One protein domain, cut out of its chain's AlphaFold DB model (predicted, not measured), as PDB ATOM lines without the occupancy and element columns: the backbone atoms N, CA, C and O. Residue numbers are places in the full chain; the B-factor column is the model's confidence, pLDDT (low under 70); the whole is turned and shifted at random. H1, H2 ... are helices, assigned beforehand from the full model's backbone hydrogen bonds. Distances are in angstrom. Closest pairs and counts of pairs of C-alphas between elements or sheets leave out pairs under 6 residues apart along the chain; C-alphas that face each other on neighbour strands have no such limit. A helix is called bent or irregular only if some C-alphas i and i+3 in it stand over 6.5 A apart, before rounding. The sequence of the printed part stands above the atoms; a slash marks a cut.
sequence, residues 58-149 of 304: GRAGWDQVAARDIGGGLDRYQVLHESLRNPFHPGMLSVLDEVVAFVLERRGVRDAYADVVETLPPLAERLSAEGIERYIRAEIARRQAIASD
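Overview. This is residues 58 to 149 of the 304 residues of an uncharacterized protein of Promicromonospora sp. AC04 (UniProt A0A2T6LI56). Long helix H1 crosses over H2 and H5, which lie side by side running opposite ways; at one end H3 and H4 make a corner, H4 meeting H1. The printed part has 92 residues, with five named helices, H1 to H5 in order, and no named strand: all helix. It is compact, radius of gyration of the C-alphas 13.5 A, spanning 41 by 30 by 17 A.

Along the chain. H1, residues 59 to 80, runs 32.0 A from C-alpha 59 at (157.857, 136.398, 153.084). H2, residues 90 to 106, 22.3 A, is irregular: C-alphas 94 and 97 are 8.2 A apart. H3 is residues 110 to 119, H4 121 to 126. H5, residues 129 to 148, runs 28.3 A to (186.963, 135.268, 152.315).

Arrangement. Residues 70 to 77 of H1 touch residues 99 to 106 of H2, closest C-alphas Gly 73 and Val 103, 5.0 A. H2 touches H5 at a tilt of 35.0 degrees, only just steep, closest C-alphas Pro 90 and Ile 140, 6.1 A. H4 touches H1 and H3. In H1, H3 and H5 every O i to N i+4 pair is within hydrogen-bond range; H2 has 9 of 13, H4 1 of 2.

Size, cuts and confidence. The printed part has no cut and no long link; residues 58 and 107 to 119 have pLDDT under 70.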
ATOM      1  N   GLY A  58     154.707 137.885 149.530       68.62
ATOM      2  CA  GLY A  58     155.219 136.748 150.288       68.62
ATOM      3  C   GLY A  58     156.377 137.137 151.218       68.62
ATOM      4  O   GLY A  58     156.932 138.234 151.143       68.62
ATOM      5  N   ARG A  59     156.791 136.201 152.080       72.56
ATOM      6  CA  ARG A  59     157.857 136.398 153.084       72.56
ATOM      7  C   ARG A  59     159.125 137.058 152.517       72.56
ATOM      8  O   ARG A  59     159.630 137.999 153.117       72.56
ATOM      9  N   ALA A  60     159.573 136.610 151.343       71.94
ATOM     10  CA  ALA A  60     160.767 137.128 150.672       71.94
ATOM     11  C   ALA A  60     160.647 138.609 150.268       71.94
ATOM     12  O   ALA A  60     161.620 139.355 150.342       71.94
ATOM     13  N   GLY A  61     159.451 139.066 149.886       72.25
ATOM     14  CA  GLY A  61     159.242 140.474 149.555       72.25
ATOM     15  C   GLY A  61     159.311 141.371 150.795       72.25
ATOM     16  O   GLY A  61     159.864 142.466 150.732       72.25
ATOM     17  N   TRP A  62     158.857 140.884 151.955       77.06
ATOM     18  CA  TRP A  62     159.040 141.604 153.221       77.06
ATOM     19  C   TRP A  62     160.503 141.672 153.657       77.06
ATOM     20  O   TRP A  62     160.929 142.712 154.160       77.06
ATOM     21  N   ASP A  63     161.278 140.609 153.428       76.31
ATOM     22  CA  ASP A  63     162.725 140.615 153.668       76.31
ATOM     23  C   ASP A  63     163.419 141.674 152.799       76.31
ATOM     24  O   ASP A  63     164.231 142.443 153.307       76.31
ATOM     25  N   GLN A  64     163.045 141.795 151.520       74.44
ATOM     26  CA  GLN A  64     163.605 142.803 150.616       74.44
ATOM     27  C   GLN A  64     163.254 144.238 151.038       74.44
ATOM     28  O   GLN A  64     164.108 145.128 151.000       74.44
ATOM     29  N   VAL A  65     162.012 144.477 151.469       75.44
ATOM     30  CA  VAL A  65     161.584 145.791 151.974       75.44
ATOM     31  C   VAL A  65     162.357 146.164 153.239       75.44
ATOM     32  O   VAL A  65     162.860 147.284 153.339       75.44
ATOM     33  N   ALA A  66     162.484 145.234 154.189       81.12
ATOM     34  CA  ALA A  66     163.273 145.446 155.398       81.12
ATOM     35  C   ALA A  66     164.753 145.691 155.070       81.12
ATOM     36  O   ALA A  66     165.331 146.652 155.569       81.12
ATOM     37  N   ALA A  67     165.340 144.892 154.176       83.75
ATOM     38  CA  ALA A  67     166.725 145.026 153.735       83.75
ATOM     39  C   ALA A  67     167.020 146.409 153.142       83.75
ATOM     40  O   ALA A  67     168.017 147.035 153.505       83.75
ATOM     41  N   ARG A  68     166.135 146.912 152.270       82.56
ATOM     42  CA  ARG A  68     166.256 148.254 151.684       82.56
ATOM     43  C   ARG A  68     166.218 149.333 152.760       82.56
ATOM     44  O   ARG A  68     167.059 150.227 152.765       82.56
ATOM     45  N   ASP A  69     165.245 149.249 153.661       81.94
ATOM     46  CA  ASP A  69     165.044 150.284 154.666       81.94
ATOM     47  C   ASP A  69     166.184 150.286 155.712       81.94
ATOM     48  O   ASP A  69     166.663 151.356 156.091       81.94
ATOM     49  N   ILE A  70     166.672 149.110 156.127       87.62
ATOM     50  CA  ILE A  70     167.848 148.980 157.003       87.62
ATOM     51  C   ILE A  70     169.103 149.492 156.282       87.62
ATOM     52  O   ILE A  70     169.847 150.290 156.847       87.62
ATOM     53  N   GLY A  71     169.313 149.091 155.024       86.62
ATOM     54  CA  GLY A  71     170.450 149.522 154.206       86.62
ATOM     55  C   GLY A  71     170.539 151.043 154.063       86.62
ATOM     56  O   GLY A  71     171.588 151.620 154.332       86.62
ATOM     57  N   GLY A  72     169.423 151.711 153.752       84.19
ATOM     58  CA  GLY A  72     169.387 153.175 153.671       84.19
ATOM     59  C   GLY A  72     169.658 153.871 155.012       84.19
ATOM     60  O   GLY A  72     170.240 154.957 155.044       84.19
ATOM     61  N   GLY A  73     169.269 153.251 156.132       86.12
ATOM     62  CA  GLY A  73     169.619 153.726 157.471       86.12
ATOM     63  C   GLY A  73     171.120 153.635 157.749       86.12
ATOM     64  O   GLY A  73     171.714 154.607 158.220       86.12
ATOM     65  N   LEU A  74     171.743 152.513 157.385       88.44
ATOM     66  CA  LEU A  74     173.185 152.306 157.524       88.44
ATOM     67  C   LEU A  74     173.995 153.276 156.661       88.44
ATOM     68  O   LEU A  74     174.924 153.899 157.167       88.44
ATOM     69  N   ASP A  75     173.625 153.457 155.393       84.50
ATOM     70  CA  ASP A  75     174.313 154.393 154.496       84.50
ATOM     71  C   ASP A  75     174.296 155.821 155.067       84.50
ATOM     72  O   ASP A  75     175.315 156.515 155.073       84.50
ATOM     73  N   ARG A  76     173.159 156.262 155.627       84.62
ATOM     74  CA  ARG A  76     173.062 157.573 156.288       84.62
ATOM     75  C   ARG A  76     173.917 157.639 157.550       84.62
ATOM     76  O   ARG A  76     174.584 158.652 157.751       84.62
ATOM     77  N   TYR A  77     173.895 156.597 158.383       88.88
ATOM     78  CA  TYR A  77     174.727 156.532 159.586       88.88
ATOM     79  C   TYR A  77     176.197 156.761 159.224       88.88
ATOM     80  O   TYR A  77     176.871 157.577 159.846       88.88
ATOM     81  N   GLN A  78     176.673 156.118 158.157       86.75
ATOM     82  CA  GLN A  78     178.043 156.286 157.690       86.75
ATOM     83  C   GLN A  78     178.355 157.690 157.196       86.75
ATOM     84  O   GLN A  78     179.406 158.219 157.541       86.75
ATOM     85  N   VAL A  79     177.454 158.305 156.426       84.00
ATOM     86  CA  VAL A  79     177.630 159.686 155.958       84.00
ATOM     87  C   VAL A  79     177.733 160.658 157.136       84.00
ATOM     88  O   VAL A  79     178.615 161.510 157.131       84.00
ATOM     89  N   LEU A  80     176.873 160.520 158.151       85.50
ATOM     90  CA  LEU A  80     176.879 161.402 159.327       85.50
ATOM     91  C   LEU A  80     178.123 161.232 160.204       85.50
ATOM     92  O   LEU A  80     178.558 162.195 160.824       85.50
ATOM     93  N   HIS A  81     178.699 160.033 160.229       84.88
ATOM     94  CA  HIS A  81     179.928 159.733 160.968       84.88
ATOM     95  C   HIS A  81     181.179 159.780 160.077       84.88
ATOM     96  O   HIS A  81     182.209 159.213 160.438       84.88
ATOM     97  N   GLU A  82     181.074 160.398 158.892       81.19
ATOM     98  CA  GLU A  82     182.162 160.577 157.917       81.19
ATOM     99  C   GLU A  82     182.939 159.282 157.609       81.19
ATOM    100  O   GLU A  82     184.141 159.264 157.331       81.19
ATOM    101  N   SER A  83     182.239 158.151 157.649       77.81
ATOM    102  CA  SER A  83     182.824 156.834 157.471       77.81
ATOM    103  C   SER A  83     182.760 156.429 156.005       77.81
ATOM    104  O   SER A  83     181.692 156.207 155.447       77.81
ATOM    105  N   LEU A  84     183.925 156.246 155.383       71.75
ATOM    106  CA  LEU A  84     184.043 155.660 154.038       71.75
ATOM    107  C   LEU A  84     184.035 154.120 154.054       71.75
ATOM    108  O   LEU A  84     184.366 153.477 153.053       71.75
ATOM    109  N   ARG A  85     183.750 153.503 155.208       74.44
ATOM    110  CA  ARG A  85     183.699 152.042 155.340       74.44
ATOM    111  C   ARG A  85     182.460 151.507 154.636       74.44
ATOM    112  O   ARG A  85     181.511 152.229 154.401       74.44
ATOM    113  N   ASN A  86     182.426 150.215 154.345       83.12
ATOM    114  CA  ASN A  86     181.182 149.575 153.932       83.12
ATOM    115  C   ASN A  86     180.202 149.459 155.119       83.12
ATOM    116  O   ASN A  86     180.666 149.149 156.221       83.12
ATOM    117  N   PRO A  87     178.886 149.673 154.918       85.69
ATOM    118  CA  PRO A  87     177.871 149.636 155.987       85.69
ATOM    119  C   PRO A  87     177.731 148.273 156.667       85.69
ATOM    120  O   PRO A  87     177.180 148.174 157.756       85.69
ATOM    121  N   PHE A  88     178.290 147.232 156.057       89.00
ATOM    122  CA  PHE A  88     178.351 145.870 156.571       89.00
ATOM    123  C   PHE A  88     179.807 145.405 156.748       89.00
ATOM    124  O   PHE A  88     180.125 144.220 156.643       89.00
ATOM    125  N   HIS A  89     180.731 146.335 157.002       89.50
ATOM    126  CA  HIS A  89     182.086 145.990 157.418       89.50
ATOM    127  C   HIS A  89     182.060 145.325 158.812       89.50
ATOM    128  O   HIS A  89     181.308 145.777 159.673       89.50
ATOM    129  N   PRO A  90     182.915 144.328 159.116       90.44
ATOM    130  CA  PRO A  90     182.891 143.620 160.408       90.44
ATOM    131  C   PRO A  90     183.072 144.527 161.627       90.44
ATOM    132  O   PRO A  90     182.506 144.287 162.686       90.44
ATOM    133  N   GLY A  91     183.823 145.616 161.457       89.19
ATOM    134  CA  GLY A  91     183.973 146.658 162.476       89.19
ATOM    135  C   GLY A  91     182.673 147.376 162.858       89.19
ATOM    136  O   GLY A  91     182.663 148.057 163.867       89.19
ATOM    137  N   MET A  92     181.579 147.224 162.104       90.38
ATOM    138  CA  MET A  92     180.259 147.732 162.503       90.38
ATOM    139  C   MET A  92     179.694 146.980 163.713       90.38
ATOM    140  O   MET A  92     178.871 147.527 164.436       90.38
ATOM    141  N   LEU A  93     180.168 145.757 163.984       93.00
ATOM    142  CA  LEU A  93     179.738 144.983 165.150       93.00
ATOM    143  C   LEU A  93     180.117 145.647 166.479       93.00
ATOM    144  O   LEU A  93     179.445 145.399 167.474       93.00
ATOM    145  N   SER A  94     181.159 146.486 166.515       94.38
ATOM    146  CA  SER A  94     181.549 147.195 167.741       94.38
ATOM    147  C   SER A  94     180.657 148.394 168.064       94.38
ATOM    148  O   SER A  94     180.746 148.919 169.165       94.38
ATOM    149  N   VAL A  95     179.843 148.846 167.107       94.12
ATOM    150  CA  VAL A  95     178.902 149.975 167.246       94.12
ATOM    151  C   VAL A  95     177.472 149.542 166.913       94.12
ATOM    152  O   VAL A  95     176.633 150.354 166.536       94.12
ATOM    153  N   LEU A  96     177.189 148.238 166.996       94.75
ATOM    154  CA  LEU A  96     175.938 147.668 166.502       94.75
ATOM    155  C   LEU A  96     174.716 148.246 167.219       94.75
ATOM    156  O   LEU A  96     173.757 148.616 166.551       94.75
ATOM    157  N   ASP A  97     174.774 148.377 168.543       95.69
ATOM    158  CA  ASP A  97     173.659 148.894 169.343       95.69
ATOM    159  C   ASP A  97     173.329 150.349 168.979       95.69
ATOM    160  O   ASP A  97     172.165 150.705 168.796       95.69
ATOM    161  N   GLU A  98     174.361 151.176 168.790       94.31
ATOM    162  CA  GLU A  98     174.229 152.571 168.354       94.31
ATOM    163  C   GLU A  98     173.602 152.661 166.959       94.31
ATOM    164  O   GLU A  98     172.690 153.448 166.713       94.31
ATOM    165  N   VAL A  99     174.053 151.807 166.044       91.88
ATOM    166  CA  VAL A  99     173.543 151.743 164.677       91.88
ATOM    167  C   VAL A  99     172.088 151.275 164.644       91.88
ATOM    168  O   VAL A  99     171.285 151.840 163.904       91.88
ATOM    169  N   VAL A 100     171.726 150.266 165.440       92.81
ATOM    170  CA  VAL A 100     170.342 149.786 165.558       92.81
ATOM    171  C   VAL A 100     169.447 150.906 166.086       92.81
ATOM    172  O   VAL A 100     168.407 151.178 165.484       92.81
ATOM    173  N   ALA A 101     169.870 151.599 167.149       91.75
ATOM    174  CA  ALA A 101     169.153 152.755 167.682       91.75
ATOM    175  C   ALA A 101     168.986 153.848 166.617       91.75
ATOM    176  O   ALA A 101     167.872 154.309 166.383       91.75
ATOM    177  N   PHE A 102     170.048 154.176 165.880       90.62
ATOM    178  CA  PHE A 102     169.997 155.161 164.804       90.62
ATOM    179  C   PHE A 102     169.013 154.774 163.688       90.62
ATOM    180  O   PHE A 102     168.229 155.606 163.227       90.62
ATOM    181  N   VAL A 103     169.023 153.514 163.238       86.88
ATOM    182  CA  VAL A 103     168.101 153.024 162.197       86.88
ATOM    183  C   VAL A 103     166.646 153.101 162.679       86.88
ATOM    184  O   VAL A 103     165.765 153.457 161.889       86.88
ATOM    185  N   LEU A 104     166.393 152.821 163.961       84.75
ATOM    186  CA  LEU A 104     165.075 152.960 164.587       84.75
ATOM    187  C   LEU A 104     164.644 154.429 164.715       84.75
ATOM    188  O   LEU A 104     163.511 154.759 164.372       84.75
ATOM    189  N   GLU A 105     165.532 155.322 165.154       82.38
ATOM    190  CA  GLU A 105     165.254 156.752 165.355       82.38
ATOM    191  C   GLU A 105     165.044 157.507 164.042       82.38
ATOM    192  O   GLU A 105     164.117 158.312 163.927       82.38
ATOM    193  N   ARG A 106     165.851 157.206 163.013       73.25
ATOM    194  CA  ARG A 106     165.747 157.793 161.665       73.25
ATOM    195  C   ARG A 106     164.347 157.648 161.089       73.25
ATOM    196  O   ARG A 106     163.924 158.471 160.279       73.25
ATOM    197  N   ARG A 107     163.618 156.606 161.489       62.50
ATOM    198  CA  ARG A 107     162.241 156.428 161.048       62.50
ATOM    199  C   ARG A 107     161.349 157.598 161.425       62.50
ATOM    200  O   ARG A 107     160.303 157.660 160.806       62.50
ATOM    201  N   GLY A 108     161.713 158.495 162.353       47.22
ATOM    202  CA  GLY A 108     161.086 159.814 162.544       47.22
ATOM    203  C   GLY A 108     159.576 159.814 162.799       47.22
ATOM    204  O   GLY A 108     158.966 160.872 162.896       47.22
ATOM    205  N   VAL A 109     158.958 158.642 162.910       43.16
ATOM    206  CA  VAL A 109     157.528 158.473 163.063       43.16
ATOM    207  C   VAL A 109     157.298 157.307 164.011       43.16
ATOM    208  O   VAL A 109     157.062 156.167 163.611       43.16
ATOM    209  N   ARG A 110     157.351 157.604 165.307       44.41
ATOM    210  CA  ARG A 110     156.764 156.724 166.324       44.41
ATOM    211  C   ARG A 110     155.308 156.384 165.946       44.41
ATOM    212  O   ARG A 110     154.893 155.241 166.093       44.41
ATOM    213  N   ASP A 111     154.618 157.338 165.313       44.34
ATOM    214  CA  ASP A 111     153.215 157.228 164.899       44.34
ATOM    215  C   ASP A 111     152.994 156.413 163.606       44.34
ATOM    216  O   ASP A 111     152.015 155.685 163.507       44.34
ATOM    217  N   ALA A 112     153.907 156.424 162.624       47.94
ATOM    218  CA  ALA A 112     153.766 155.588 161.424       47.94
ATOM    219  C   ALA A 112     154.427 154.222 161.554       47.94
ATOM    220  O   ALA A 112     154.121 153.320 160.778       47.94
ATOM    221  N   TYR A 113     155.317 154.041 162.529       54.38
ATOM    222  CA  TYR A 113     155.712 152.702 162.926       54.38
ATOM    223  C   TYR A 113     154.574 152.002 163.676       54.38
ATOM    224  O   TYR A 113     154.355 150.824 163.420       54.38
ATOM    225  N   ALA A 114     153.791 152.717 164.497       57.69
ATOM    226  CA  ALA A 114     152.552 152.179 165.065       57.69
ATOM    227  C   ALA A 114     151.587 151.707 163.960       57.69
ATOM    228  O   ALA A 114     151.171 150.550 163.981       57.69
ATOM    229  N   ASP A 115     151.368 152.519 162.913       57.38
ATOM    230  CA  ASP A 115     150.601 152.105 161.725       57.38
ATOM    231  C   ASP A 115     151.167 150.822 161.076       57.38
ATOM    232  O   ASP A 115     150.408 149.954 160.653       57.38
ATOM    233  N   VAL A 116     152.494 150.679 160.952       61.53
ATOM    234  CA  VAL A 116     153.138 149.485 160.360       61.53
ATOM    235  C   VAL A 116     153.017 148.263 161.272       61.53
ATOM    236  O   VAL A 116     152.800 147.164 160.769       61.53
ATOM    237  N   VAL A 117     153.129 148.435 162.589       62.62
ATOM    238  CA  VAL A 117     152.921 147.374 163.586       62.62
ATOM    239  C   VAL A 117     151.491 146.852 163.515       62.62
ATOM    240  O   VAL A 117     151.287 145.641 163.488       62.62
ATOM    241  N   GLU A 118     150.513 147.751 163.420       63.53
ATOM    242  CA  GLU A 118     149.099 147.386 163.360       63.53
ATOM    243  C   GLU A 118     148.694 146.799 162.003       63.53
ATOM    244  O   GLU A 118     147.923 145.843 161.945       63.53
ATOM    245  N   THR A 119     149.217 147.336 160.896       67.69
ATOM    246  CA  THR A 119     148.758 146.956 159.547       67.69
ATOM    247  C   THR A 119     149.631 145.915 158.851       67.69
ATOM    248  O   THR A 119     149.151 145.248 157.936       67.69
ATOM    249  N   LEU A 120     150.898 145.755 159.252       74.44
ATOM    250  CA  LEU A 120     151.888 144.891 158.596       74.44
ATOM    251  C   LEU A 120     152.799 144.160 159.613       74.44
ATOM    252  O   LEU A 120     154.023 144.349 159.588       74.44
ATOM    253  N   PRO A 121     152.255 143.261 160.464       78.88
ATOM    254  CA  PRO A 121     153.029 142.584 161.511       78.88
ATOM    255  C   PRO A 121     154.328 141.896 161.036       78.88
ATOM    256  O   PRO A 121     155.351 142.045 161.709       78.88
ATOM    257  N   PRO A 122     154.377 141.221 159.862       77.12
ATOM    258  CA  PRO A 122     155.620 140.612 159.374       77.12
ATOM    259  C   PRO A 122     156.744 141.621 159.107       77.12
ATOM    260  O   PRO A 122     157.922 141.296 159.265       77.12
ATOM    261  N   LEU A 123     156.409 142.839 158.676       78.50
ATOM    262  CA  LEU A 123     157.399 143.890 158.456       78.50
ATOM    263  C   LEU A 123     157.843 144.505 159.788       78.50
ATOM    264  O   LEU A 123     159.030 144.774 159.964       78.50
ATOM    265  N   ALA A 124     156.915 144.686 160.728       80.62
ATOM    266  CA  ALA A 124     157.223 145.190 162.060       80.62
ATOM    267  C   ALA A 124     158.223 144.291 162.800       80.62
ATOM    268  O   ALA A 124     159.222 144.792 163.307       80.62
ATOM    269  N   GLU A 125     158.040 142.966 162.760       85.56
ATOM    270  CA  GLU A 125     158.986 142.009 163.352       85.56
ATOM    271  C   GLU A 125     160.418 142.205 162.817       85.56
ATOM    272  O   GLU A 125     161.381 142.257 163.581       85.56
ATOM    273  N   ARG A 126     160.570 142.379 161.498       84.12
ATOM    274  CA  ARG A 126     161.876 142.574 160.834       84.12
ATOM    275  C   ARG A 126     162.530 143.905 161.163       84.12
ATOM    276  O   ARG A 126     163.751 144.005 161.151       84.12
ATOM    277  N   LEU A 127     161.714 144.922 161.406       84.81
ATOM    278  CA  LEU A 127     162.156 146.274 161.719       84.81
ATOM    279  C   LEU A 127     162.229 146.544 163.225       84.81
ATOM    280  O   LEU A 127     162.484 147.679 163.616       84.81
ATOM    281  N   SER A 128     161.974 145.542 164.066       88.44
ATOM    282  CA  SER A 128     162.253 145.615 165.499       88.44
ATOM    283  C   SER A 128     163.764 145.711 165.746       88.44
ATOM    284  O   SER A 128     164.556 145.374 164.864       88.44
ATOM    285  N   ALA A 129     164.180 146.122 166.948       91.12
ATOM    286  CA  ALA A 129     165.600 146.157 167.313       91.12
ATOM    287  C   ALA A 129     166.293 144.802 167.060       91.12
ATOM    288  O   ALA A 129     167.301 144.747 166.361       91.12
ATOM    289  N   GLU A 130     165.688 143.706 167.530       93.81
ATOM    290  CA  GLU A 130     166.187 142.340 167.320       93.81
ATOM    291  C   GLU A 130     166.204 141.956 165.831       93.81
ATOM    292  O   GLU A 130     167.158 141.349 165.342       93.81
ATOM    293  N   GLY A 131     165.164 142.328 165.079       90.88
ATOM    294  CA  GLY A 131     165.082 142.085 163.640       90.88
ATOM    295  C   GLY A 131     166.202 142.772 162.858       90.88
ATOM    296  O   GLY A 131     166.863 142.125 162.040       90.88
ATOM    297  N   ILE A 132     166.453 144.049 163.158       91.75
ATOM    298  CA  ILE A 132     167.516 144.852 162.548       91.75
ATOM    299  C   ILE A 132     168.885 144.288 162.927       91.75
ATOM    300  O   ILE A 132     169.714 144.067 162.045       91.75
ATOM    301  N   GLU A 133     169.116 144.009 164.210       95.75
ATOM    302  CA  GLU A 133     170.376 143.441 164.692       95.75
ATOM    303  C   GLU A 133     170.694 142.118 163.982       95.75
ATOM    304  O   GLU A 133     171.773 141.942 163.404       95.75
ATOM    305  N   ARG A 134     169.722 141.198 163.963       95.62
ATOM    306  CA  ARG A 134     169.823 139.895 163.300       95.62
ATOM    307  C   ARG A 134     170.134 140.044 161.816       95.62
ATOM    308  O   ARG A 134     171.005 139.335 161.311       95.62
ATOM    309  N   TYR A 135     169.466 140.968 161.127       93.06
ATOM    310  CA  TYR A 135     169.736 141.256 159.720       93.06
ATOM    311  C   TYR A 135     171.168 141.766 159.511       93.06
ATOM    312  O   TYR A 135     171.887 141.224 158.673       93.06
ATOM    313  N   ILE A 136     171.613 142.760 160.291       93.75
ATOM    314  CA  ILE A 136     172.957 143.338 160.157       93.75
ATOM    315  C   ILE A 136     174.026 142.266 160.380       93.75
ATOM    316  O   ILE A 136     174.939 142.134 159.566       93.75
ATOM    317  N   ARG A 137     173.905 141.456 161.440       96.69
ATOM    318  CA  ARG A 137     174.850 140.363 161.720       96.69
ATOM    319  C   ARG A 137     174.890 139.339 160.591       96.69
ATOM    320  O   ARG A 137     175.978 138.959 160.157       96.69
ATOM    321  N   ALA A 138     173.723 138.906 160.110       95.50
ATOM    322  CA  ALA A 138     173.627 137.942 159.021       95.50
ATOM    323  C   ALA A 138     174.264 138.482 157.733       95.50
ATOM    324  O   ALA A 138     175.002 137.768 157.057       95.50
ATOM    325  N   GLU A 139     174.036 139.756 157.420       93.94
ATOM    326  CA  GLU A 139     174.563 140.385 156.214       93.94
ATOM    327  C   GLU A 139     176.077 140.632 156.295       93.94
ATOM    328  O   GLU A 139     176.791 140.384 155.318       93.94
ATOM    329  N   ILE A 140     176.598 141.025 157.465       94.44
ATOM    330  CA  ILE A 140     178.045 141.080 157.728       94.44
ATOM    331  C   ILE A 140     178.665 139.694 157.507       94.44
ATOM    332  O   ILE A 140     179.615 139.568 156.734       94.44
ATOM    333  N   ALA A 141     178.103 138.647 158.119       95.44
ATOM    334  CA  ALA A 141     178.613 137.282 157.994       95.44
ATOM    335  C   ALA A 141     178.581 136.782 156.540       95.44
ATOM    336  O   ALA A 141     179.575 136.249 156.042       95.44
ATOM    337  N   ARG A 142     177.475 137.011 155.819       94.94
ATOM    338  CA  ARG A 142     177.331 136.647 154.401       94.94
ATOM    339  C   ARG A 142     178.399 137.318 153.538       94.94
ATOM    340  O   ARG A 142     179.048 136.659 152.727       94.94
ATOM    341  N   ARG A 143     178.608 138.627 153.711       93.62
ATOM    342  CA  ARG A 143     179.608 139.379 152.937       93.62
ATOM    343  C   ARG A 143     181.032 139.002 153.305       93.62
ATOM    344  O   ARG A 143     181.875 138.965 152.415       93.62
ATOM    345  N   GLN A 144     181.304 138.700 154.572       93.25
ATOM    346  CA  GLN A 144     182.595 138.162 154.996       93.25
ATOM    347  C   GLN A 144     182.874 136.807 154.354       93.25
ATOM    348  O   GLN A 144     183.977 136.614 153.855       93.25
ATOM    349  N   ALA A 145     181.891 135.903 154.315       95.25
ATOM    350  CA  ALA A 145     182.041 134.607 153.663       95.25
ATOM    351  C   ALA A 145     182.417 134.780 152.183       95.25
ATOM    352  O   ALA A 145     183.434 134.246 151.744       95.25
ATOM    353  N   ILE A 146     181.688 135.635 151.453       94.00
ATOM    354  CA  ILE A 146     182.026 135.993 150.066       94.00
ATOM    355  C   ILE A 146     183.431 136.596 149.988       94.00
ATOM    356  O   ILE A 146     184.240 136.171 149.176       94.00
ATOM    357  N   ALA A 147     183.752 137.577 150.832       93.69
ATOM    358  CA  ALA A 147     185.047 138.250 150.811       93.69
ATOM    359  C   ALA A 147     186.223 137.352 151.221       93.69
ATOM    360  O   ALA A 147     187.365 137.686 150.918       93.69
ATOM    361  N   SER A 148     185.958 136.246 151.912       94.62
ATOM    362  CA  SER A 148     186.963 135.268 152.315       94.62
ATOM    363  C   SER A 148     187.261 134.225 151.241       94.62
ATOM    364  O   SER A 148     188.313 133.594 151.321       94.62
ATOM    365  N   ASP A 149     186.405 134.087 150.220       96.56
ATOM    366  CA  ASP A 149     186.631 133.165 149.105       96.56
ATOM    367  C   ASP A 149     188.010 133.449 148.477       96.56
ATOM    368  O   ASP A 149     188.284 134.593 148.091       96.56
TER     369      ASP A 149